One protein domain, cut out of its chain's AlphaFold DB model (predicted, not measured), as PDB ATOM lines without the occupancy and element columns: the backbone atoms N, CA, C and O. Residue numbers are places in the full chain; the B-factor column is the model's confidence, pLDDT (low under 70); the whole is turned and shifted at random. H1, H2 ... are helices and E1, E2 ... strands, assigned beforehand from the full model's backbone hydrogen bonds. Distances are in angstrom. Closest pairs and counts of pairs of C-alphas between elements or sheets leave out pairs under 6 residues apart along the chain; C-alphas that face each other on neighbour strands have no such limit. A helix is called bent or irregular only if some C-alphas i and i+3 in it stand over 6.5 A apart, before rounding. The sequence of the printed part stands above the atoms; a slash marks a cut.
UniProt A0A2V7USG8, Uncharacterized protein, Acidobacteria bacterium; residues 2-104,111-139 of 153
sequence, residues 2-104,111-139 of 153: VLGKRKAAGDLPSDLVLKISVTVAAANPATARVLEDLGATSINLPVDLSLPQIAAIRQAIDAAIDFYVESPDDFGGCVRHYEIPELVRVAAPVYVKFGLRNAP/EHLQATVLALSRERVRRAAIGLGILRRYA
ATOM      1  N   VAL A   2     -25.123  18.861  21.466       94.31
ATOM      2  CA  VAL A   2     -24.141  17.769  21.245       94.31
ATOM      3  C   VAL A   2     -23.475  17.328  22.549       94.31
ATOM      4  O   VAL A   2     -23.531  16.151  22.883       94.31
ATOM      5  N   LEU A   3     -22.918  18.267  23.320       94.25
ATOM      6  CA  LEU A   3     -22.260  17.950  24.594       94.25
ATOM      7  C   LEU A   3     -23.234  17.351  25.616       94.25
ATOM      8  O   LEU A   3     -22.905  16.355  26.248       94.25
ATOM      9  N   GLY A   4     -24.454  17.895  25.715       93.00
ATOM     10  CA  GLY A   4     -25.512  17.342  26.568       93.00
ATOM     11  C   GLY A   4     -25.852  15.892  26.222       93.00
ATOM     12  O   GLY A   4     -25.862  15.035  27.098       93.00
ATOM     13  N   LYS A   5     -26.039  15.589  24.930       94.75
ATOM     14  CA  LYS A   5     -26.305  14.222  24.454       94.75
ATOM     15  C   LYS A   5     -25.137  13.272  24.725       94.75
ATOM     16  O   LYS A   5     -25.364  12.165  25.192       94.75
ATOM     17  N   ARG A   6     -23.898  13.708  24.468       95.56
ATOM     18  CA  ARG A   6     -22.681  12.923  24.745       95.56
ATOM     19  C   ARG A   6     -22.534  12.624  26.238       95.56
ATOM     20  O   ARG A   6     -22.251  11.493  26.606       95.56
ATOM     21  N   LYS A   7     -22.809  13.606  27.100       93.12
ATOM     22  CA  LYS A   7     -22.831  13.420  28.555       93.12
ATOM     23  C   LYS A   7     -23.912  12.422  28.987       93.12
ATOM     24  O   LYS A   7     -23.610  11.508  29.741       93.12
ATOM     25  N   ALA A   8     -25.136  12.548  28.470       91.06
ATOM     26  CA  ALA A   8     -26.233  11.622  28.771       91.06
ATOM     27  C   ALA A   8     -25.970  10.185  28.279       91.06
ATOM     28  O   ALA A   8     -26.409   9.232  28.913       91.06
ATOM     29  N   ALA A   9     -25.233  10.026  27.175       95.06
ATOM     30  CA  ALA A   9     -24.814   8.728  26.647       95.06
ATOM     31  C   ALA A   9     -23.640   8.088  27.417       95.06
ATOM     32  O   ALA A   9     -23.299   6.942  27.145       95.06
ATOM     33  N   GLY A  10     -23.020   8.807  28.361       94.88
ATOM     34  CA  GLY A  10     -21.839   8.340  29.093       94.88
ATOM     35  C   GLY A  10     -20.507   8.549  28.360       94.88
ATOM     36  O   GLY A  10     -19.471   8.134  28.870       94.88
ATOM     37  N   ASP A  11     -20.506   9.232  27.209       96.81
ATOM     38  CA  ASP A  11     -19.289   9.544  26.439       96.81
ATOM     39  C   ASP A  11     -18.432  10.638  27.107       96.81
ATOM     40  O   ASP A  11     -17.270  10.833  26.750       96.81
ATOM     41  N   LEU A  12     -19.012  11.405  28.037       95.12
ATOM     42  CA  LEU A  12     -18.336  12.460  28.796       95.12
ATOM     43  C   LEU A  12     -18.490  12.210  30.302       95.12
ATOM     44  O   LEU A  12     -19.491  11.617  30.710       95.12
ATOM     45  N   PRO A  13     -17.558  12.711  31.138       93.38
ATOM     46  CA  PRO A  13     -17.661  12.584  32.587       93.38
ATOM     47  C   PRO A  13     -19.009  13.083  33.121       93.38
ATOM     48  O   PRO A  13     -19.495  14.154  32.741       93.38
ATOM     49  N   SER A  14     -19.619  12.318  34.028       89.06
ATOM     50  CA  SER A  14     -20.925  12.657  34.610       89.06
ATOM     51  C   SER A  14     -20.897  13.958  35.420       89.06
ATOM     52  O   SER A  14     -21.915  14.636  35.554       89.06
ATOM     53  N   ASP A  15     -19.728  14.330  35.934       88.94
ATOM     54  CA  ASP A  15     -19.457  15.551  36.691       88.94
ATOM     55  C   ASP A  15     -19.024  16.739  35.811       88.94
ATOM     56  O   ASP A  15     -18.800  17.836  36.326       88.94
ATOM     57  N   LEU A  16     -18.965  16.575  34.482       91.69
ATOM     58  CA  LEU A  16     -18.665  17.671  33.563       91.69
ATOM     59  C   LEU A  16     -19.741  18.764  33.651       91.69
ATOM     60  O   LEU A  16     -20.911  18.528  33.334       91.69
ATOM     61  N   VAL A  17     -19.336  19.982  34.013       92.38
ATOM     62  CA  VAL A  17     -20.230  21.145  34.069       92.38
ATOM     63  C   VAL A  17     -20.299  21.827  32.705       92.38
ATOM     64  O   VAL A  17     -19.292  22.298  32.177       92.38
ATOM     65  N   LEU A  18     -21.507  21.938  32.151       94.88
ATOM     66  CA  LEU A  18     -21.777  22.661  30.911       94.88
ATOM     67  C   LEU A  18     -22.379  24.024  31.253       94.88
ATOM     68  O   LEU A  18     -23.565  24.142  31.558       94.88
ATOM     69  N   LYS A  19     -21.528  25.054  31.243       94.94
ATOM     70  CA  LYS A  19     -21.874  26.407  31.690       94.94
ATOM     71  C   LYS A  19     -22.299  27.317  30.542       94.94
ATOM     72  O   LYS A  19     -21.569  27.475  29.565       94.94
ATOM     73  N   ILE A  20     -23.419  28.009  30.726       96.62
ATOM     74  CA  ILE A  20     -23.842  29.119  29.867       96.62
ATOM     75  C   ILE A  20     -23.176  30.413  30.332       96.62
ATOM     76  O   ILE A  20     -23.202  30.746  31.517       96.62
ATOM     77  N   SER A  21     -22.559  31.137  29.398       94.62
ATOM     78  CA  SER A  21     -21.872  32.408  29.658       94.62
ATOM     79  C   SER A  21     -22.839  33.503  30.112       94.62
ATOM     80  O   SER A  21     -23.990  33.547  29.689       94.62
ATOM     81  N   VAL A  22     -22.341  34.449  30.910       92.50
ATOM     82  CA  VAL A  22     -23.075  35.676  31.268       92.50
ATOM     83  C   VAL A  22     -23.424  36.531  30.043       92.50
ATOM     84  O   VAL A  22     -24.423  37.237  30.052       92.50
ATOM     85  N   THR A  23     -22.657  36.423  28.956       91.81
ATOM     86  CA  THR A  23     -22.934  37.123  27.690       91.81
ATOM     87  C   THR A  23     -24.129  36.554  26.918       91.81
ATOM     88  O   THR A  23     -24.570  37.170  25.955       91.81
ATOM     89  N   VAL A  24     -24.648  35.388  27.318       92.62
ATOM     90  CA  VAL A  24     -25.834  34.739  26.726       92.62
ATOM     91  C   VAL A  24     -26.777  34.289  27.851       92.62
ATOM     92  O   VAL A  24     -27.265  33.161  27.877       92.62
ATOM     93  N   ALA A  25     -26.949  35.158  28.848       91.62
ATOM     94  CA  ALA A  25     -27.680  34.847  30.067       91.62
ATOM     95  C   ALA A  25     -29.180  34.596  29.818       91.62
ATOM     96  O   ALA A  25     -29.799  35.208  28.946       91.62
ATOM     97  N   ALA A  26     -29.778  33.715  30.621       97.25
ATOM     98  CA  ALA A  26     -31.201  33.402  30.534       97.25
ATOM     99  C   ALA A  26     -32.031  34.430  31.317       97.25
ATOM    100  O   ALA A  26     -31.950  34.499  32.539       97.25
ATOM    101  N   ALA A  27     -32.843  35.225  30.619       97.00
ATOM    102  CA  ALA A  27     -33.630  36.301  31.232       97.00
ATOM    103  C   ALA A  27     -35.034  35.876  31.706       97.00
ATOM    104  O   ALA A  27     -35.764  36.685  32.273       97.00
ATOM    105  N   ASN A  28     -35.456  34.638  31.432       98.38
ATOM    106  CA  ASN A  28     -36.796  34.147  31.752       98.38
ATOM    107  C   ASN A  28     -36.825  32.607  31.883       98.38
ATOM    108  O   ASN A  28     -35.887  31.941  31.422       98.38
ATOM    109  N   PRO A  29     -37.896  32.031  32.472       98.69
ATOM    110  CA  PRO A  29     -37.987  30.591  32.724       98.69
ATOM    111  C   PRO A  29     -37.929  29.731  31.456       98.69
ATOM    112  O   PRO A  29     -37.238  28.717  31.432       98.69
ATOM    113  N   ALA A  30     -38.595  30.153  30.376       98.50
ATOM    114  CA  ALA A  30     -38.646  29.387  29.131       98.50
ATOM    115  C   ALA A  30     -37.258  29.257  28.484       98.50
ATOM    116  O   ALA A  30     -36.852  28.170  28.081       98.50
ATOM    117  N   THR A  31     -36.494  30.351  28.425       98.12
ATOM    118  CA  THR A  31     -35.125  30.337  27.897       98.12
ATOM    119  C   THR A  31     -34.194  29.493  28.764       98.12
ATOM    120  O   THR A  31     -33.400  28.725  28.223       98.12
ATOM    121  N   ALA A  32     -34.301  29.599  30.093       98.25
ATOM    122  CA  ALA A  32     -33.511  28.777  31.007       98.25
ATOM    123  C   ALA A  32     -33.790  27.281  30.790       98.25
ATOM    124  O   ALA A  32     -32.848  26.501  30.652       98.25
ATOM    125  N   ARG A  33     -35.070  26.909  30.653       98.31
ATOM    126  CA  ARG A  33     -35.482  25.529  30.387       98.31
ATOM    127  C   ARG A  33     -34.915  24.989  29.081       98.31
ATOM    128  O   ARG A  33     -34.340  23.909  29.066       98.31
ATOM    129  N   VAL A  34     -34.999  25.765  28.002       97.50
ATOM    130  CA  VAL A  34     -34.421  25.367  26.708       97.50
ATOM    131  C   VAL A  34     -32.916  25.115  26.827       97.50
ATOM    132  O   VAL A  34     -32.405  24.153  26.261       97.50
ATOM    133  N   LEU A  35     -32.182  25.957  27.559       97.00
ATOM    134  CA  LEU A  35     -30.741  25.771  27.753       97.00
ATOM    135  C   LEU A  35     -30.427  24.495  28.548       97.00
ATOM    136  O   LEU A  35     -29.494  23.775  28.185       97.00
ATOM    137  N   GLU A  36     -31.208  24.201  29.585       96.44
ATOM    138  CA  GLU A  36     -31.110  22.959  30.358       96.44
ATOM    139  C   GLU A  36     -31.422  21.723  29.505       96.44
ATOM    140  O   GLU A  36     -30.614  20.797  29.466       96.44
ATOM    141  N   ASP A  37     -32.510  21.737  28.730       95.81
ATOM    142  CA  ASP A  37     -32.872  20.638  27.821       95.81
ATOM    143  C   ASP A  37     -31.779  20.409  26.749       95.81
ATOM    144  O   ASP A  37     -31.555  19.296  26.265       95.81
ATOM    145  N   LEU A  38     -31.029  21.459  26.387       95.25
ATOM    146  CA  LEU A  38     -29.859  21.371  25.505       95.25
ATOM    147  C   LEU A  38     -28.593  20.840  26.210       95.25
ATOM    148  O   LEU A  38     -27.582  20.597  25.526       95.25
ATOM    149  N   GLY A  39     -28.648  20.635  27.524       95.19
ATOM    150  CA  GLY A  39     -27.626  20.025  28.369       95.19
ATOM    151  C   GLY A  39     -26.862  20.988  29.273       95.19
ATOM    152  O   GLY A  39     -25.817  20.594  29.785       95.19
ATOM    153  N   ALA A  40     -27.292  22.242  29.434       96.00
ATOM    154  CA  ALA A  40     -26.653  23.143  30.390       96.00
ATOM    155  C   ALA A  40     -26.860  22.647  31.827       96.00
ATOM    156  O   ALA A  40     -27.968  22.295  32.206       96.00
ATOM    157  N   THR A  41     -25.804  22.680  32.636       95.44
ATOM    158  CA  THR A  41     -25.862  22.316  34.065       95.44
ATOM    159  C   THR A  41     -25.576  23.506  34.983       95.44
ATOM    160  O   THR A  41     -25.597  23.383  36.203       95.44
ATOM    161  N   SER A  42     -25.267  24.672  34.406       96.25
ATOM    162  CA  SER A  42     -24.983  25.918  35.121       96.25
ATOM    163  C   SER A  42     -25.323  27.095  34.208       96.25
ATOM    164  O   SER A  42     -24.798  27.181  33.093       96.25
ATOM    165  N   ILE A  43     -26.206  27.993  34.637       98.06
ATOM    166  CA  ILE A  43     -26.780  29.042  33.788       98.06
ATOM    167  C   ILE A  43     -26.608  30.407  34.452       98.06
ATOM    168  O   ILE A  43     -27.106  30.640  35.551       98.06
ATOM    169  N   ASN A  44     -25.940  31.340  33.763       97.69
ATOM    170  CA  ASN A  44     -25.930  32.741  34.189       97.69
ATOM    171  C   ASN A  44     -27.277  33.405  33.927       97.69
ATOM    172  O   ASN A  44     -27.864  33.228  32.858       97.69
ATOM    173  N   LEU A  45     -27.699  34.236  34.878       97.75
ATOM    174  CA  LEU A  45     -28.835  35.138  34.716       97.75
ATOM    175  C   LEU A  45     -28.358  36.595  34.576       97.75
ATOM    176  O   LEU A  45     -27.276  36.933  35.072       97.75
ATOM    177  N   PRO A  46     -29.145  37.463  33.914       96.31
ATOM    178  CA  PRO A  46     -28.902  38.902  33.894       96.31
ATOM    179  C   PRO A  46     -28.915  39.515  35.300       96.31
ATOM    180  O   PRO A  46     -29.677  39.098  36.172       96.31
ATOM    181  N   VAL A  47     -28.067  40.520  35.528       95.12
ATOM    182  CA  VAL A  47     -27.855  41.117  36.862       95.12
ATOM    183  C   VAL A  47     -28.982  42.039  37.325       95.12
ATOM    184  O   VAL A  47     -29.020  42.419  38.496       95.12
ATOM    185  N   ASP A  48     -29.874  42.414  36.419       94.38
ATOM    186  CA  ASP A  48     -31.013  43.311  36.614       94.38
ATOM    187  C   ASP A  48     -32.314  42.566  36.953       94.38
ATOM    188  O   ASP A  48     -33.310  43.204  37.289       94.38
ATOM    189  N   LEU A  49     -32.317  41.226  36.944       97.56
ATOM    190  CA  LEU A  49     -33.499  40.454  37.327       97.56
ATOM    191  C   LEU A  49     -33.858  40.650  38.803       97.56
ATOM    192  O   LEU A  49     -33.023  40.501  39.696       97.56
ATOM    193  N   SER A  50     -35.132  40.905  39.079       98.12
ATOM    194  CA  SER A  50     -35.658  40.934  40.445       98.12
ATOM    195  C   SER A  50     -35.639  39.542  41.093       98.12
ATOM    196  O   SER A  50     -35.663  38.518  40.407       98.12
ATOM    197  N   LEU A  51     -35.641  39.485  42.427       98.56
ATOM    198  CA  LEU A  51     -35.687  38.217  43.169       98.56
ATOM    199  C   LEU A  51     -36.889  37.326  42.779       98.56
ATOM    200  O   LEU A  51     -36.669  36.134  42.562       98.56
ATOM    201  N   PRO A  52     -38.121  37.852  42.579       98.69
ATOM    202  CA  PRO A  52     -39.234  37.045  42.074       98.69
ATOM    203  C   PRO A  52     -39.000  36.466  40.673       98.69
ATOM    204  O   PRO A  52     -39.380  35.327  40.414       98.69
ATOM    205  N   GLN A  53     -38.348  37.207  39.769       98.69
ATOM    206  CA  GLN A  53     -38.011  36.689  38.436       98.69
ATOM    207  C   GLN A  53     -36.965  35.573  38.516       98.69
ATOM    208  O   GLN A  53     -37.095  34.561  37.832       98.69
ATOM    209  N   ILE A  54     -35.962  35.721  39.385       98.75
ATOM    210  CA  ILE A  54     -34.961  34.678  39.635       98.75
ATOM    211  C   ILE A  54     -35.632  33.427  40.223       98.75
ATOM    212  O   ILE A  54     -35.367  32.319  39.759       98.75
ATOM    213  N   ALA A  55     -36.546  33.593  41.182       98.75
ATOM    214  CA  ALA A  55     -37.314  32.494  41.766       98.75
ATOM    215  C   ALA A  55     -38.180  31.770  40.719       98.75
ATOM    216  O   ALA A  55     -38.226  30.542  40.696       98.75
ATOM    217  N   ALA A  56     -38.824  32.511  39.811       98.75
ATOM    218  CA  ALA A  56     -39.591  31.925  38.713       98.75
ATOM    219  C   ALA A  56     -38.705  31.110  37.755       98.75
ATOM    220  O   ALA A  56     -39.117  30.057  37.278       98.75
ATOM    221  N   ILE A  57     -37.477  31.568  37.492       98.75
ATOM    222  CA  ILE A  57     -36.503  30.798  36.709       98.75
ATOM    223  C   ILE A  57     -36.110  29.529  37.459       98.75
ATOM    224  O   ILE A  57     -36.141  28.454  36.867       98.75
ATOM    225  N   ARG A  58     -35.809  29.626  38.761       98.31
ATOM    226  CA  ARG A  58     -35.465  28.460  39.584       98.31
ATOM    227  C   ARG A  58     -36.541  27.378  39.536       98.31
ATOM    228  O   ARG A  58     -36.188  26.210  39.497       98.31
ATOM    229  N   GLN A  59     -37.821  27.748  39.511       98.31
ATOM    230  CA  GLN A  59     -38.934  26.792  39.426       98.31
ATOM    231  C   GLN A  59     -38.996  26.013  38.103       98.31
ATOM    232  O   GLN A  59     -39.663  24.984  38.046       98.31
ATOM    233  N   ALA A  60     -38.347  26.492  37.039       98.38
ATOM    234  CA  ALA A  60     -38.412  25.877  35.713       98.38
ATOM    235  C   ALA A  60     -37.213  24.983  35.368       98.38
ATOM    236  O   ALA A  60     -37.276  24.254  34.376       98.38
ATOM    237  N   ILE A  61     -36.131  25.059  36.140       98.06
ATOM    238  CA  ILE A  61     -34.881  24.338  35.881       98.06
ATOM    239  C   ILE A  61     -34.375  23.651  37.148       98.06
ATOM    240  O   ILE A  61     -34.681  24.095  38.254       98.06
ATOM    241  N   ASP A  62     -33.504  22.663  36.995       96.56
ATOM    242  CA  ASP A  62     -32.722  22.004  38.049       96.56
ATOM    243  C   ASP A  62     -31.246  22.467  38.050       96.56
ATOM    244  O   ASP A  62     -30.615  22.569  39.103       96.56
ATOM    245  N   ALA A  63     -30.722  22.900  36.897       96.38
ATOM    246  CA  ALA A  63     -29.354  23.387  36.692       96.38
ATOM    247  C   ALA A  63     -28.931  24.492  37.679       96.38
ATOM    248  O   ALA A  63     -29.743  25.318  38.101       96.38
ATOM    249  N   ALA A  64     -27.642  24.592  38.015       96.94
ATOM    250  CA  ALA A  64     -27.159  25.660  38.897       96.94
ATOM    251  C   ALA A  64     -27.488  27.048  38.344       96.94
ATOM    252  O   ALA A  64     -27.254  27.320  37.164       96.94
ATOM    253  N   ILE A  65     -27.916  27.961  39.213       98.31
ATOM    254  CA  ILE A  65     -27.984  29.377  38.853       98.31
ATOM    255  C   ILE A  65     -26.625  30.017  39.122       98.31
ATOM    256  O   ILE A  65     -26.020  29.840  40.171       98.31
ATOM    257  N   ASP A  66     -26.129  30.797  38.178       97.62
ATOM    258  CA  ASP A  66     -24.979  31.663  38.357       97.62
ATOM    259  C   ASP A  66     -25.446  33.116  38.409       97.62
ATOM    260  O   ASP A  66     -26.039  33.614  37.449       97.62
ATOM    261  N   PHE A  67     -25.131  33.823  39.491       97.75
ATOM    262  CA  PHE A  67     -25.613  35.188  39.669       97.75
ATOM    263  C   PHE A  67     -24.524  36.127  40.175       97.75
ATOM    264  O   PHE A  67     -23.900  35.870  41.205       97.75
ATOM    265  N   TYR A  68     -24.302  37.239  39.474       97.38
ATOM    266  CA  TYR A  68     -23.445  38.310  39.973       97.38
ATOM    267  C   TYR A  68     -24.223  39.179  40.959       97.38
ATOM    268  O   TYR A  68     -25.130  39.910  40.576       97.38
ATOM    269  N   VAL A  69     -23.829  39.120  42.230       97.56
ATOM    270  CA  VAL A  69     -24.307  40.054  43.267       97.56
ATOM    271  C   VAL A  69     -23.463  41.320  43.317       97.56
ATOM    272  O   VAL A  69     -23.812  42.293  43.972       97.56
ATOM    273  N   GLU A  70     -22.339  41.309  42.621       97.19
ATOM    274  CA  GLU A  70     -21.589  42.491  42.243       97.19
ATOM    275  C   GLU A  70     -21.010  42.220  40.862       97.19
ATOM    276  O   GLU A  70     -20.425  41.153  40.669       97.19
ATOM    277  N   SER A  71     -21.157  43.129  39.900       94.31
ATOM    278  CA  SER A  71     -20.651  42.927  38.536       94.31
ATOM    279  C   SER A  71     -19.683  44.033  38.109       94.31
ATOM    280  O   SER A  71     -19.736  45.136  38.657       94.31
ATOM    281  N   PRO A  72     -18.772  43.752  37.153       92.19
ATOM    282  CA  PRO A  72     -18.022  44.806  36.484       92.19
ATOM    283  C   PRO A  72     -18.976  45.734  35.727       92.19
ATOM    284  O   PRO A  72     -20.105  45.353  35.401       92.19
ATOM    285  N   ASP A  73     -18.502  46.931  35.403       91.06
ATOM    286  CA  ASP A  73     -19.326  47.973  34.781       91.06
ATOM    287  C   ASP A  73     -19.869  47.539  33.410       91.06
ATOM    288  O   ASP A  73     -21.050  47.738  33.127       91.06
ATOM    289  N   ASP A  74     -19.062  46.809  32.635       89.12
ATOM    290  CA  ASP A  74     -19.439  46.238  31.331       89.12
ATOM    291  C   ASP A  74     -20.537  45.159  31.419       89.12
ATOM    292  O   ASP A  74     -21.116  44.763  30.410       89.12
ATOM    293  N   PHE A  75     -20.845  44.679  32.628       88.56
ATOM    294  CA  PHE A  75     -21.923  43.726  32.912       88.56
ATOM    295  C   PHE A  75     -22.986  44.337  33.835       88.56
ATOM    296  O   PHE A  75     -23.534  43.660  34.707       88.56
ATOM    297  N   GLY A  76     -23.246  45.638  33.683       89.81
ATOM    298  CA  GLY A  76     -24.327  46.362  34.355       89.81
ATOM    299  C   GLY A  76     -23.959  46.962  35.711       89.81
ATOM    300  O   GLY A  76     -24.732  47.753  36.246       89.81
ATOM    301  N   GLY A  77     -22.790  46.630  36.266       92.50
ATOM    302  CA  GLY A  77     -22.281  47.271  37.472       92.50
ATOM    303  C   GLY A  77     -23.223  47.224  38.679       92.50
ATOM    304  O   GLY A  77     -23.426  48.231  39.364       92.50
ATOM    305  N   CYS A  78     -23.842  46.080  38.947       94.38
ATOM    306  CA  CYS A  78     -24.730  45.951  40.094       94.38
ATOM    307  C   CYS A  78     -23.929  45.859  41.406       94.38
ATOM    308  O   CYS A  78     -22.776  45.422  41.424       94.38
ATOM    309  N   VAL A  79     -24.563  46.237  42.522       96.75
ATOM    310  CA  VAL A  79     -24.111  45.922  43.887       96.75
ATOM    311  C   VAL A  79     -25.338  45.515  44.702       96.75
ATOM    312  O   VAL A  79     -26.108  46.354  45.154       96.75
ATOM    313  N   ARG A  80     -25.528  44.209  44.871       97.31
ATOM    314  CA  ARG A  80     -26.713  43.559  45.458       97.31
ATOM    315  C   ARG A  80     -26.350  42.696  46.668       97.31
ATOM    316  O   ARG A  80     -26.945  41.654  46.916       97.31
ATOM    317  N   HIS A  81     -25.346  43.117  47.441       97.81
ATOM    318  CA  HIS A  81     -24.827  42.339  48.575       97.81
ATOM    319  C   HIS A  81     -25.900  42.027  49.631       97.81
ATOM    320  O   HIS A  81     -25.915  40.932  50.185       97.81
ATOM    321  N   TYR A  82     -26.819  42.960  49.888       97.75
ATOM    322  CA  TYR A  82     -27.902  42.770  50.861       97.75
ATOM    323  C   TYR A  82     -28.963  41.758  50.423       97.75
ATOM    324  O   TYR A  82     -29.702  41.259  51.262       97.75
ATOM    325  N   GLU A  83     -29.015  41.418  49.138       98.19
ATOM    326  CA  GLU A  83     -29.949  40.422  48.625       98.19
ATOM    327  C   GLU A  83     -29.384  39.004  48.669       98.19
ATOM    328  O   GLU A  83     -30.133  38.063  48.443       98.19
ATOM    329  N   ILE A  84     -28.091  38.823  48.980       98.38
ATOM    330  CA  ILE A  84     -27.445  37.502  49.020       98.38
ATOM    331  C   ILE A  84     -28.248  36.476  49.851       98.38
ATOM    332  O   ILE A  84     -28.430  35.371  49.341       98.38
ATOM    333  N   PRO A  85     -28.752  36.782  51.070       98.38
ATOM    334  CA  PRO A  85     -29.524  35.814  51.856       98.38
ATOM    335  C   PRO A  85     -30.776  35.321  51.121       98.38
ATOM    336  O   PRO A  85     -30.979  34.120  50.952       98.38
ATOM    337  N   GLU A  86     -31.577  36.256  50.615       98.50
ATOM    338  CA  GLU A  86     -32.829  35.948  49.928       98.50
ATOM    339  C   GLU A  86     -32.579  35.287  48.568       98.50
ATOM    340  O   GLU A  86     -33.253  34.324  48.213       98.50
ATOM    341  N   LEU A  87     -31.552  35.731  47.838       98.44
ATOM    342  CA  LEU A  87     -31.103  35.117  46.593       98.44
ATOM    343  C   LEU A  87     -30.739  33.645  46.801       98.44
ATOM    344  O   LEU A  87     -31.182  32.796  46.033       98.44
ATOM    345  N   VAL A  88     -29.952  33.329  47.834       98.12
ATOM    346  CA  VAL A  88     -29.600  31.940  48.156       98.12
ATOM    347  C   VAL A  88     -30.856  31.135  48.477       98.12
ATOM    348  O   VAL A  88     -31.025  30.048  47.929       98.12
ATOM    349  N   ARG A  89     -31.770  31.685  49.282       97.69
ATOM    350  CA  ARG A  89     -33.023  31.016  49.652       97.69
ATOM    351  C   ARG A  89     -33.891  30.659  48.441       97.69
ATOM    352  O   ARG A  89     -34.467  29.575  48.417       97.69
ATOM    353  N   VAL A  90     -34.005  31.550  47.454       98.12
ATOM    354  CA  VAL A  90     -34.915  31.358  46.306       98.12
ATOM    355  C   VAL A  90     -34.262  30.739  45.073       98.12
ATOM    356  O   VAL A  90     -34.984  30.283  44.192       98.12
ATOM    357  N   ALA A  91     -32.929  30.743  44.978       97.94
ATOM    358  CA  ALA A  91     -32.204  30.321  43.776       97.94
ATOM    359  C   ALA A  91     -31.291  29.104  43.984       97.94
ATOM    360  O   ALA A  91     -30.715  28.620  43.006       97.94
ATOM    361  N   ALA A  92     -31.130  28.607  45.217       96.06
ATOM    362  CA  ALA A  92     -30.281  27.449  45.489       96.06
ATOM    363  C   ALA A  92     -30.668  26.225  44.623       96.06
ATOM    364  O   ALA A  92     -31.857  25.945  44.485       96.06
ATOM    365  N   PRO A  93     -29.689  25.484  44.060       95.19
ATOM    366  CA  PRO A  93     -28.246  25.735  44.123       95.19
ATOM    367  C   PRO A  93     -27.824  26.949  43.273       95.19
ATOM    368  O   PRO A  93     -28.135  27.034  42.083       95.19
ATOM    369  N   VAL A  94     -27.075  27.876  43.888       96.94
ATOM    370  CA  VAL A  94     -26.641  29.131  43.257       96.94
ATOM    371  C   VAL A  94     -25.162  29.430  43.505       96.94
ATOM    372  O   VAL A  94     -24.667  29.366  44.629       96.94
ATOM    373  N   TYR A  95     -24.456  29.817  42.445       96.12
ATOM    374  CA  TYR A  95     -23.125  30.403  42.500       96.12
ATOM    375  C   TYR A  95     -23.229  31.922  42.624       96.12
ATOM    376  O   TYR A  95     -23.533  32.622  41.654       96.12
ATOM    377  N   VAL A  96     -22.924  32.434  43.815       96.56
ATOM    378  CA  VAL A  96     -22.852  33.871  44.100       96.56
ATOM    379  C   VAL A  96     -21.514  34.424  43.600       96.56
ATOM    380  O   VAL A  96     -20.448  34.044  44.090       96.56
ATOM    381  N   LYS A  97     -21.553  35.314  42.606       96.12
ATOM    382  CA  LYS A  97     -20.368  35.849  41.922       96.12
ATOM    383  C   LYS A  97     -20.076  37.296  42.293       96.12
ATOM    384  O   LYS A  97     -20.976  38.129  42.379       96.12
ATOM    385  N   PHE A  98     -18.782  37.587  42.411       96.50
ATOM    386  CA  PHE A  98     -18.242  38.904  42.736       96.50
ATOM    387  C   PHE A  98     -17.335  39.389  41.603       96.50
ATOM    388  O   PHE A  98     -16.218  38.906  41.421       96.50
ATOM    389  N   GLY A  99     -17.839  40.332  40.817       93.06
ATOM    390  CA  GLY A  99     -17.195  40.898  39.635       93.06
ATOM    391  C   GLY A  99     -16.279  42.088  39.914       93.06
ATOM    392  O   GLY A  99     -15.286  42.238  39.205       93.06
ATOM    393  N   LEU A 100     -16.546  42.810  41.007       94.38
ATOM    394  CA  LEU A 100     -15.954  44.090  41.412       94.38
ATOM    395  C   LEU A 100     -16.457  45.288  40.583       94.38
ATOM    396  O   LEU A 100     -16.022  45.498  39.453       94.38
ATOM    397  N   ARG A 101     -17.359  46.077  41.176       94.88
ATOM    398  CA  ARG A 101     -17.906  47.324  40.608       94.88
ATOM    399  C   ARG A 101     -16.816  48.399  40.528       94.88
ATOM    400  O   ARG A 101     -15.990  48.481  41.440       94.88
ATOM    401  N   ASN A 102     -16.838  49.248  39.497       93.69
ATOM    402  CA  ASN A 102     -15.866  50.332  39.264       93.69
ATOM    403  C   ASN A 102     -14.414  49.863  39.046       93.69
ATOM    404  O   ASN A 102     -13.475  50.654  39.165       93.69
ATOM    405  N   ALA A 103     -14.194  48.575  38.775       92.81
ATOM    406  CA  ALA A 103     -12.875  48.078  38.415       92.81
ATOM    407  C   ALA A 103     -12.567  48.403  36.945       92.81
ATOM    408  O   ALA A 103     -13.432  48.193  36.094       92.81
ATOM    409  N   PRO A 104     -11.336  48.826  36.609       92.81
ATOM    410  CA  PRO A 104     -10.940  48.956  35.216       92.81
ATOM    411  C   PRO A 104     -10.924  47.583  34.533       92.81
ATOM    412  O   PRO A 104     -10.603  46.560  35.152       92.81
ATOM    413  N   GLU A 111       2.092  41.205  31.601       96.44
ATOM    414  CA  GLU A 111       2.909  41.644  32.751       96.44
ATOM    415  C   GLU A 111       2.743  43.136  33.085       96.44
ATOM    416  O   GLU A 111       2.678  43.506  34.256       96.44
ATOM    417  N   HIS A 112       2.543  43.986  32.073       95.50
ATOM    418  CA  HIS A 112       2.283  45.423  32.235       95.50
ATOM    419  C   HIS A 112       1.051  45.763  33.101       95.50
ATOM    420  O   HIS A 112       0.970  46.868  33.628       95.50
ATOM    421  N   LEU A 113       0.104  44.831  33.284       97.44
ATOM    422  CA  LEU A 113      -1.065  44.999  34.162       97.44
ATOM    423  C   LEU A 113      -0.965  44.198  35.467       97.44
ATOM    424  O   LEU A 113      -1.922  44.188  36.242       97.44
ATOM    425  N   GLN A 114       0.156  43.521  35.745       97.06
ATOM    426  CA  GLN A 114       0.275  42.603  36.885       97.06
ATOM    427  C   GLN A 114      -0.049  43.279  38.223       97.06
ATOM    428  O   GLN A 114      -0.819  42.732  39.014       97.06
ATOM    429  N   ALA A 115       0.482  44.480  38.467       97.25
ATOM    430  CA  ALA A 115       0.216  45.224  39.700       97.25
ATOM    431  C   ALA A 115      -1.288  45.502  39.886       97.25
ATOM    432  O   ALA A 115      -1.845  45.230  40.954       97.25
ATOM    433  N   THR A 116      -1.964  45.948  38.824       96.69
ATOM    434  CA  THR A 116      -3.413  46.197  38.809       96.69
ATOM    435  C   THR A 116      -4.200  44.910  39.040       96.69
ATOM    436  O   THR A 116      -5.097  44.873  39.878       96.69
ATOM    437  N   VAL A 117      -3.837  43.819  38.361       96.19
ATOM    438  CA  VAL A 117      -4.487  42.509  38.519       96.19
ATOM    439  C   VAL A 117      -4.406  42.022  39.965       96.19
ATOM    440  O   VAL A 117      -5.409  41.555  40.509       96.19
ATOM    441  N   LEU A 118      -3.242  42.148  40.606       97.06
ATOM    442  CA  LEU A 118      -3.053  41.759  42.004       97.06
ATOM    443  C   LEU A 118      -3.885  42.632  42.953       97.06
ATOM    444  O   LEU A 118      -4.531  42.099  43.857       97.06
ATOM    445  N   ALA A 119      -3.913  43.949  42.736       97.38
ATOM    446  CA  ALA A 119      -4.712  44.873  43.540       97.38
ATOM    447  C   ALA A 119      -6.217  44.564  43.443       97.38
ATOM    448  O   ALA A 119      -6.875  44.373  44.467       97.38
ATOM    449  N   LEU A 120      -6.749  44.410  42.225       96.44
ATOM    450  CA  LEU A 120      -8.164  44.088  42.004       96.44
ATOM    451  C   LEU A 120      -8.536  42.699  42.533       96.44
ATOM    452  O   LEU A 120      -9.641  42.507  43.038       96.44
ATOM    453  N   SER A 121      -7.621  41.727  42.464       95.62
ATOM    454  CA  SER A 121      -7.860  40.387  43.016       95.62
ATOM    455  C   SER A 121      -8.017  40.425  44.538       95.62
ATOM    456  O   SER A 121      -8.942  39.809  45.068       95.62
ATOM    457  N   ARG A 122      -7.171  41.192  45.244       97.88
ATOM    458  CA  ARG A 122      -7.297  41.394  46.699       97.88
ATOM    459  C   ARG A 122      -8.607  42.089  47.058       97.88
ATOM    460  O   ARG A 122      -9.298  41.641  47.973       97.88
ATOM    461  N   GLU A 123      -8.980  43.132  46.319       97.50
ATOM    462  CA  GLU A 123     -10.239  43.837  46.577       97.50
ATOM    463  C   GLU A 123     -11.455  42.941  46.318       97.50
ATOM    464  O   GLU A 123     -12.379  42.924  47.127       97.50
ATOM    465  N   ARG A 124     -11.444  42.109  45.268       96.00
ATOM    466  CA  ARG A 124     -12.522  41.139  45.020       96.00
ATOM    467  C   ARG A 124     -12.689  40.153  46.180       96.00
ATOM    468  O   ARG A 124     -13.820  39.876  46.570       96.00
ATOM    469  N   VAL A 125     -11.591  39.656  46.756       97.25
ATOM    470  CA  VAL A 125     -11.642  38.789  47.949       97.25
ATOM    471  C   VAL A 125     -12.224  39.542  49.146       97.25
ATOM    472  O   VAL A 125     -13.083  39.004  49.844       97.25
ATOM    473  N   ARG A 126     -11.828  40.805  49.357       98.00
ATOM    474  CA  ARG A 126     -12.395  41.652  50.418       98.00
ATOM    475  C   ARG A 126     -13.904  41.854  50.239       98.00
ATOM    476  O   ARG A 126     -14.656  41.695  51.197       98.00
ATOM    477  N   ARG A 127     -14.360  42.153  49.017       97.31
ATOM    478  CA  ARG A 127     -15.786  42.307  48.674       97.31
ATOM    479  C   ARG A 127     -16.571  41.016  48.879       97.31
ATOM    480  O   ARG A 127     -17.643  41.053  49.479       97.31
ATOM    481  N   ALA A 128     -16.011  39.881  48.468       97.19
ATOM    482  CA  ALA A 128     -16.602  38.573  48.726       97.19
ATOM    483  C   ALA A 128     -16.732  38.303  50.234       97.19
ATOM    484  O   ALA A 128     -17.783  37.858  50.686       97.19
ATOM    485  N   ALA A 129     -15.715  38.636  51.035       97.81
ATOM    486  CA  ALA A 129     -15.775  38.487  52.488       97.81
ATOM    487  C   ALA A 129     -16.891  39.336  53.126       97.81
ATOM    488  O   ALA A 129     -17.564  38.857  54.038       97.81
ATOM    489  N   ILE A 130     -17.130  40.554  52.626       98.12
ATOM    490  CA  ILE A 130     -18.242  41.414  53.066       98.12
ATOM    491  C   ILE A 130     -19.592  40.767  52.730       98.12
ATOM    492  O   ILE A 130     -20.423  40.598  53.624       98.12
ATOM    493  N   GLY A 131     -19.794  40.349  51.477       97.62
ATOM    494  CA  GLY A 131     -21.035  39.699  51.044       97.62
ATOM    495  C   GLY A 131     -21.324  38.399  51.802       97.62
ATOM    496  O   GLY A 131     -22.441  38.172  52.261       97.62
ATOM    497  N   LEU A 132     -20.299  37.573  52.030       96.50
ATOM    498  CA  LEU A 132     -20.419  36.367  52.854       96.50
ATOM    499  C   LEU A 132     -20.676  36.689  54.332       96.50
ATOM    500  O   LEU A 132     -21.363  35.930  55.010       96.50
ATOM    501  N   GLY A 133     -20.156  37.806  54.847       98.06
ATOM    502  CA  GLY A 133     -20.466  38.287  56.194       98.06
ATOM    503  C   GLY A 133     -21.945  38.643  56.365       98.06
ATOM    504  O   GLY A 133     -22.533  38.315  57.393       98.06
ATOM    505  N   ILE A 134     -22.556  39.251  55.343       98.31
ATOM    506  CA  ILE A 134     -24.004  39.509  55.294       98.31
ATOM    507  C   ILE A 134     -24.766  38.180  55.278       98.31
ATOM    508  O   ILE A 134     -25.646  37.989  56.114       98.31
ATOM    509  N   LEU A 135     -24.389  37.241  54.404       97.62
ATOM    510  CA  LEU A 135     -25.037  35.927  54.333       97.62
ATOM    511  C   LEU A 135     -25.031  35.213  55.690       97.62
ATOM    512  O   LEU A 135     -26.084  34.838  56.184       97.62
ATOM    513  N   ARG A 136     -23.867  35.107  56.344       97.38
ATOM    514  CA  ARG A 136     -23.751  34.448  57.659       97.38
ATOM    515  C   ARG A 136     -24.588  35.112  58.749       97.38
ATOM    516  O   ARG A 136     -25.000  34.439  59.685       97.38
ATOM    517  N   ARG A 137     -24.789  36.431  58.671       97.81
ATOM    518  CA  ARG A 137     -25.563  37.180  59.667       97.81
ATOM    519  C   ARG A 137     -27.066  36.980  59.496       97.81
ATOM    520  O   ARG A 137     -27.767  36.919  60.499       97.81
ATOM    521  N   TYR A 138     -27.544  36.937  58.254       98.12
ATOM    522  CA  TYR A 138     -28.977  37.003  57.948       98.12
ATOM    523  C   TYR A 138     -29.579  35.691  57.422       98.12
ATOM    524  O   TYR A 138     -30.797  35.583  57.387       98.12
ATOM    525  N   ALA A 139     -28.755  34.712  57.048       97.44
ATOM    526  CA  ALA A 139     -29.152  33.341  56.723       97.44
ATOM    527  C   ALA A 139     -28.067  32.355  57.211       97.44
ATOM    528  O   ALA A 139     -27.336  31.772  56.402       97.44
TER     529      ALA A 139
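What this domain is: This is residues 2 to 104 and 111 to 139 of the 153 residues of an uncharacterized protein of Acidobacteria bacterium (UniProt A0A2V7USG8). A small parallel sheet of three strands, E1, E2 and E3, has the helices H2, H3 and H4 in a curved row along one side, while the long helix H5 runs past its E3 edge. The short helix H1 is set off from this body, joined to H2 by a long stretch with no named element, residues 9 to 28. The printed part has 132 residues, with five named helices and three named strands in the order H1 H2 E1 H3 E2 H4 E3 H5, and is mostly helix. It is compact, with a radius of gyration of the C-alphas of 16.2 A and spans of 45 by 39 by 25 A.

Where its parts are: E2, residues 64 to 70, is 18.0 A long, from C-alpha 64 at (-27.159, 25.660, 38.897) to C-alpha 70. E1 is residues 42 to 44, 7.0 A, and E3 residues 94 to 98, 12.9 A. H2 is residues 29 to 37, 12.2 A; H3 residues 51 to 58, 10.4 A; H4 residues 81 to 91, 14.9 A. H1, residues 2 to 8, spans 9.9 A from C-alpha 2 at (-24.141, 17.769, 21.245). H5, residues 111 to 138, spans 40.9 A and ends with C-alpha 138 at (-28.977, 37.003, 57.948). H4 and H5 are irregular: C-alphas 82 and 85 are 7.2 A apart, C-alphas 112 and 115 7.7 A. H5 has a kink of 26 degrees near residue 118.

How they stand to each other: E2 is the inner strand, parallel to E1 at 33 degrees, with N 43 and O 64 2.8 A apart, within hydrogen-bond range. E2 and E3 are parallel at 26 degrees, with N 95 and O 65 2.8 A apart, also within range. E1, H3, E2 and E2, H4, E3 are strand-helix-strand units, parallel neighbour strands with a helix between, each with a right-handed crossover. Two layers are formed by the sheet with H2 and H4 on one face. H4 runs along the strands, over E2 and E3, at a height over the sheet of 9.6 A. H3 only grazes the sheet with residues 54 to 58, and H5 with residues 124 to 132. H3 touches H4, the closest C-alphas being those of Ala 55 and Val 90, 5.3 A, and H2 at Ile 57 and Pro 29, 4.3 A. H5 touches H4 with residues 131 to 138 alone, the closest C-alphas being those of Leu 135 and Pro 85, 5.1 A. H1 is not on the sheet and touches no helix. Every O i to N i+4 pair is within hydrogen-bond range in H1, H2 and H3; in H4 5 of 7 are, in H5 22 of 24.

The domain as a whole: The two C-alphas farthest apart, those of Ala 9 and Ala 115, are 46.1 A apart. Residues 105 to 110 are not printed, and C-alphas 104 and 111 are 15.9 A apart across the cut. The link from H1 to H2 is long. The mean pLDDT of the printed part is 96.1, and no printed residue is under 70.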